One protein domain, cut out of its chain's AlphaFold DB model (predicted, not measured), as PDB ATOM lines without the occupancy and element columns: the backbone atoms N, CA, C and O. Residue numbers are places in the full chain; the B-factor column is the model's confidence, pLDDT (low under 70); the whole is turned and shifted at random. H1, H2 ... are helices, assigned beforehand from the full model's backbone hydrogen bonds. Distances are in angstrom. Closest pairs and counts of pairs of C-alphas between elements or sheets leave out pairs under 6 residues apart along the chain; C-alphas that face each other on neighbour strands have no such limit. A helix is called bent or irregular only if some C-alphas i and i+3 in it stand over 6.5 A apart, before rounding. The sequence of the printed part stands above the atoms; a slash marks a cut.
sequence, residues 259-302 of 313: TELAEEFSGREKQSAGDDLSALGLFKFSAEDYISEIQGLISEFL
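Overview. This is residues 259 to 302 of the 313 residues of an uncharacterized protein of Coniochaeta ligniaria NRRL 30616 (UniProt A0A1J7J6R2). Two helices, H1 and then H2, follow one another in an open zigzag, joined by the unpacked link 280 to 286; they do not pack on each other, and there is no core. The printed part has 44 residues with two named helices and no named strand, class all helix. It is extended, with a radius of gyration of the C-alphas of 17.1 A and spans of 54 by 25 by 8 A.

Along the chain. Find C-alpha 259 at (-14.725, 5.581, 42.075); from there H1, residues 259 to 279, runs 31.8 A. Near residue 271 you meet a kink of 37 degrees. H1 is irregular, but only just: C-alphas 271 and 274 are 6.6 A apart. H2, residues 287 to 302, runs 21.9 A to C-alpha 302 at (25.778, 37.351, 52.929).

Arrangement. H1 and H2 are apart, with no C-alpha of one within 8 A of the other. Residues 259 to 273, 275 to 281 and 285 to 302 stand free. In H2 every O i to N i+4 pair is within hydrogen-bond range; in H1, 9 of 17 are.

Size, cuts and confidence. The C-alphas farthest apart, Glu 260 and Leu 302, are 53.9 A apart. The printed part has no cut, and the link from H1 to H2 is short. Look for pLDDT under 70 at residues 267 to 275.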
ATOM      1  N   THR A 259     -15.063   5.541  40.646       88.25
ATOM      2  CA  THR A 259     -14.725   5.581  42.075       88.25
ATOM      3  C   THR A 259     -13.848   4.392  42.469       88.25
ATOM      4  O   THR A 259     -12.826   4.581  43.123       88.25
ATOM      5  N   GLU A 260     -14.198   3.186  42.017       87.62
ATOM      6  CA  GLU A 260     -13.387   1.976  42.211       87.62
ATOM      7  C   GLU A 260     -11.974   2.147  41.635       87.62
ATOM      8  O   GLU A 260     -10.985   1.929  42.334       87.62
ATOM      9  N   LEU A 261     -11.868   2.635  40.394       86.31
ATOM     10  CA  LEU A 261     -10.585   2.923  39.755       86.31
ATOM     11  C   LEU A 261      -9.793   3.976  40.541       86.31
ATOM     12  O   LEU A 261      -8.604   3.790  40.796       86.31
ATOM     13  N   ALA A 262     -10.431   5.067  40.965       86.88
ATOM     14  CA  ALA A 262      -9.767   6.121  41.729       86.88
ATOM     15  C   ALA A 262      -9.152   5.588  43.034       86.88
ATOM     16  O   ALA A 262      -8.036   5.976  43.387       86.88
ATOM     17  N   GLU A 263      -9.832   4.668  43.722       85.56
ATOM     18  CA  GLU A 263      -9.311   3.992  44.916       85.56
ATOM     19  C   GLU A 263      -8.131   3.067  44.584       85.56
ATOM     20  O   GLU A 263      -7.107   3.095  45.275       85.56
ATOM     21  N   GLU A 264      -8.223   2.309  43.487       84.75
ATOM     22  CA  GLU A 264      -7.170   1.396  43.027       84.75
ATOM     23  C   GLU A 264      -5.879   2.134  42.618       84.75
ATOM     24  O   GLU A 264      -4.771   1.635  42.837       84.75
ATOM     25  N   PHE A 265      -5.995   3.327  42.027       74.25
ATOM     26  CA  PHE A 265      -4.841   4.157  41.656       74.25
ATOM     27  C   PHE A 265      -4.278   4.935  42.852       74.25
ATOM     28  O   PHE A 265      -3.061   4.955  43.042       74.25
ATOM     29  N   SER A 266      -5.138   5.477  43.719       70.50
ATOM     30  CA  SER A 266      -4.702   6.234  44.904       70.50
ATOM     31  C   SER A 266      -3.962   5.367  45.932       70.50
ATOM     32  O   SER A 266      -3.095   5.865  46.653       70.50
ATOM     33  N   GLY A 267      -4.300   4.075  46.020       62.78
ATOM     34  CA  GLY A 267      -3.648   3.129  46.927       62.78
ATOM     35  C   GLY A 267      -2.293   2.613  46.431       62.78
ATOM     36  O   GLY A 267      -1.407   2.356  47.243       62.78
ATOM     37  N   ARG A 268      -2.107   2.482  45.110       60.97
ATOM     38  CA  ARG A 268      -0.896   1.880  44.521       60.97
ATOM     39  C   ARG A 268       0.233   2.876  44.274       60.97
ATOM     40  O   ARG A 268       1.395   2.518  44.438       60.97
ATOM     41  N   GLU A 269      -0.085   4.128  43.949       57.44
ATOM     42  CA  GLU A 269       0.923   5.138  43.590       57.44
ATOM     43  C   GLU A 269       1.868   5.491  44.754       57.44
ATOM     44  O   GLU A 269       3.051   5.755  44.549       57.44
ATOM     45  N   LYS A 270       1.385   5.435  46.001       57.03
ATOM     46  CA  LYS A 270       2.189   5.821  47.171       57.03
ATOM     47  C   LYS A 270       3.238   4.794  47.597       57.03
ATOM     48  O   LYS A 270       4.162   5.180  48.307       57.03
ATOM     49  N   GLN A 271       3.100   3.521  47.220       57.09
ATOM     50  CA  GLN A 271       3.989   2.461  47.714       57.09
ATOM     51  C   GLN A 271       5.076   2.041  46.721       57.09
ATOM     52  O   GLN A 271       6.154   1.691  47.177       57.09
ATOM     53  N   SER A 272       4.858   2.111  45.401       53.50
ATOM     54  CA  SER A 272       5.874   1.649  44.434       53.50
ATOM     55  C   SER A 272       6.712   2.766  43.809       53.50
ATOM     56  O   SER A 272       7.864   2.542  43.455       53.50
ATOM     57  N   ALA A 273       6.179   3.989  43.691       59.31
ATOM     58  CA  ALA A 273       6.879   5.058  42.976       59.31
ATOM     59  C   ALA A 273       8.142   5.552  43.705       59.31
ATOM     60  O   ALA A 273       9.071   6.038  43.067       59.31
ATOM     61  N   GLY A 274       8.195   5.445  45.038       60.16
ATOM     62  CA  GLY A 274       9.360   5.874  45.819       60.16
ATOM     63  C   GLY A 274      10.578   4.969  45.629       60.16
ATOM     64  O   GLY A 274      11.695   5.466  45.473       60.16
ATOM     65  N   ASP A 275      10.350   3.658  45.594       64.62
ATOM     66  CA  ASP A 275      11.419   2.660  45.551       64.62
ATOM     67  C   ASP A 275      12.058   2.593  44.154       64.62
ATOM     68  O   ASP A 275      13.287   2.590  44.040       64.62
ATOM     69  N   ASP A 276      11.257   2.686  43.088       74.00
ATOM     70  CA  ASP A 276      11.748   2.685  41.702       74.00
ATOM     71  C   ASP A 276      12.613   3.918  41.378       74.00
ATOM     72  O   ASP A 276      13.604   3.828  40.650       74.00
ATOM     73  N   LEU A 277      12.281   5.085  41.942       79.38
ATOM     74  CA  LEU A 277      13.068   6.309  41.754       79.38
ATOM     75  C   LEU A 277      14.416   6.233  42.478       79.38
ATOM     76  O   LEU A 277      15.430   6.676  41.936       79.38
ATOM     77  N   SER A 278      14.450   5.605  43.657       78.50
ATOM     78  CA  SER A 278      15.698   5.387  44.393       78.50
ATOM     79  C   SER A 278      16.653   4.443  43.648       78.50
ATOM     80  O   SER A 278      17.858   4.698  43.605       78.50
ATOM     81  N   ALA A 279      16.124   3.423  42.961       82.94
ATOM     82  CA  ALA A 279      16.904   2.508  42.124       82.94
ATOM     83  C   ALA A 279      17.532   3.199  40.899       82.94
ATOM     84  O   ALA A 279      18.590   2.789  40.420       82.94
ATOM     85  N   LEU A 280      16.917   4.282  40.417       83.19
ATOM     86  CA  LEU A 280      17.454   5.135  39.352       83.19
ATOM     87  C   LEU A 280      18.471   6.171  39.867       83.19
ATOM     88  O   LEU A 280      18.964   6.985  39.086       83.19
ATOM     89  N   GLY A 281      18.792   6.149  41.165       84.62
ATOM     90  CA  GLY A 281      19.695   7.102  41.807       84.62
ATOM     91  C   GLY A 281      19.071   8.479  42.038       84.62
ATOM     92  O   GLY A 281      19.802   9.446  42.254       84.62
ATOM     93  N   LEU A 282      17.740   8.599  41.973       82.00
ATOM     94  CA  LEU A 282      17.042   9.841  42.292       82.00
ATOM     95  C   LEU A 282      16.731   9.882  43.790       82.00
ATOM     96  O   LEU A 282      16.108   8.979  44.346       82.00
ATOM     97  N   PHE A 283      17.144  10.970  44.435       82.56
ATOM     98  CA  PHE A 283      16.871  11.226  45.843       82.56
ATOM     99  C   PHE A 283      15.584  12.034  46.006       82.56
ATOM    100  O   PHE A 283      15.289  12.938  45.222       82.56
ATOM    101  N   LYS A 284      14.816  11.711  47.048       84.12
ATOM    102  CA  LYS A 284      13.635  12.477  47.437       84.12
ATOM    103  C   LYS A 284      14.049  13.523  48.463       84.12
ATOM    104  O   LYS A 284      14.370  13.164  49.591       84.12
ATOM    105  N   PHE A 285      13.993  14.789  48.076       88.06
ATOM    106  CA  PHE A 285      14.203  15.917  48.979       88.06
ATOM    107  C   PHE A 285      12.859  16.515  49.377       88.06
ATOM    108  O   PHE A 285      11.948  16.638  48.552       88.06
ATOM    109  N   SER A 286      12.717  16.850  50.654       89.56
ATOM    110  CA  SER A 286      11.593  17.638  51.139       89.56
ATOM    111  C   SER A 286      11.831  19.126  50.868       89.56
ATOM    112  O   SER A 286      12.950  19.562  50.600       89.56
ATOM    113  N   ALA A 287      10.765  19.925  50.943       93.81
ATOM    114  CA  ALA A 287      10.891  21.379  50.842       93.81
ATOM    115  C   ALA A 287      11.810  21.952  51.935       93.81
ATOM    116  O   ALA A 287      12.519  22.921  51.682       93.81
ATOM    117  N   GLU A 288      11.826  21.328  53.117       93.44
ATOM    118  CA  GLU A 288      12.675  21.733  54.240       93.44
ATOM    119  C   GLU A 288      14.162  21.550  53.914       93.44
ATOM    120  O   GLU A 288      14.961  22.454  54.152       93.44
ATOM    121  N   ASP A 289      14.523  20.429  53.278       93.94
ATOM    122  CA  ASP A 289      15.905  20.151  52.873       93.94
ATOM    123  C   ASP A 289      16.410  21.226  51.898       93.94
ATOM    124  O   ASP A 289      17.488  21.790  52.088       93.94
ATOM    125  N   TYR A 290      15.583  21.595  50.915       93.38
ATOM    126  CA  TYR A 290      15.899  22.650  49.948       93.38
ATOM    127  C   TYR A 290      16.054  24.032  50.605       93.38
ATOM    128  O   TYR A 290      16.975  24.783  50.279       93.38
ATOM    129  N   ILE A 291      15.175  24.377  51.552       94.81
ATOM    130  CA  ILE A 291      15.258  25.650  52.283       94.81
ATOM    131  C   ILE A 291      16.533  25.702  53.131       94.81
ATOM    132  O   ILE A 291      17.200  26.737  53.148       94.81
ATOM    133  N   SER A 292      16.900  24.603  53.793       93.19
ATOM    134  CA  SER A 292      18.111  24.538  54.617       93.19
ATOM    135  C   SER A 292      19.394  24.731  53.796       93.19
ATOM    136  O   SER A 292      20.286  25.474  54.210       93.19
ATOM    137  N   GLU A 293      19.457  24.156  52.590       92.94
ATOM    138  CA  GLU A 293      20.581  24.321  51.662       92.94
ATOM    139  C   GLU A 293      20.706  25.774  51.186       92.94
ATOM    140  O   GLU A 293      21.787  26.366  51.231       92.94
ATOM    141  N   ILE A 294      19.582  26.389  50.805       93.00
ATOM    142  CA  ILE A 294      19.553  27.801  50.411       93.00
ATOM    143  C   ILE A 294      19.973  28.707  51.568       93.00
ATOM    144  O   ILE A 294      20.737  29.645  51.356       93.00
ATOM    145  N   GLN A 295      19.494  28.461  52.789       91.31
ATOM    146  CA  GLN A 295      19.872  29.266  53.953       91.31
ATOM    147  C   GLN A 295      21.369  29.157  54.264       91.31
ATOM    148  O   GLN A 295      21.989  30.163  54.617       91.31
ATOM    149  N   GLY A 296      21.958  27.970  54.084       89.50
ATOM    150  CA  GLY A 296      23.405  27.764  54.153       89.50
ATOM    151  C   GLY A 296      24.159  28.610  53.126       89.50
ATOM    152  O   GLY A 296      25.037  29.385  53.502       89.50
ATOM    153  N   LEU A 297      23.747  28.550  51.855       90.88
ATOM    154  CA  LEU A 297      24.322  29.346  50.761       90.88
ATOM    155  C   LEU A 297      24.191  30.857  50.995       90.88
ATOM    156  O   LEU A 297      25.128  31.618  50.758       90.88
ATOM    157  N   ILE A 298      23.029  31.306  51.474       86.94
ATOM    158  CA  ILE A 298      22.796  32.716  51.803       86.94
ATOM    159  C   ILE A 298      23.703  33.135  52.954       86.94
ATOM    160  O   ILE A 298      24.291  34.204  52.892       86.94
ATOM    161  N   SER A 299      23.857  32.307  53.983       87.00
ATOM    162  CA  SER A 299      24.732  32.628  55.113       87.00
ATOM    163  C   SER A 299      26.202  32.680  54.701       87.00
ATOM    164  O   SER A 299      26.944  33.494  55.228       87.00
ATOM    165  N   GLU A 300      26.623  31.863  53.737       85.12
ATOM    166  CA  GLU A 300      27.983  31.894  53.190       85.12
ATOM    167  C   GLU A 300      28.233  33.123  52.297       85.12
ATOM    168  O   GLU A 300      29.310  33.713  52.344       85.12
ATOM    169  N   PHE A 301      27.238  33.556  51.514       82.50
ATOM    170  CA  PHE A 301      27.375  34.689  50.589       82.50
ATOM    171  C   PHE A 301      27.079  36.063  51.225       82.50
ATOM    172  O   PHE A 301      27.673  37.066  50.834       82.50
ATOM    173  N   LEU A 302      26.163  36.129  52.198       80.69
ATOM    174  CA  LEU A 302      25.778  37.351  52.929       80.69
ATOM    175  C   LEU A 302      26.398  37.438  54.335       80.69
ATOM    176  O   LEU A 302      26.264  38.472  54.998       80.69
TER     177      LEU A 302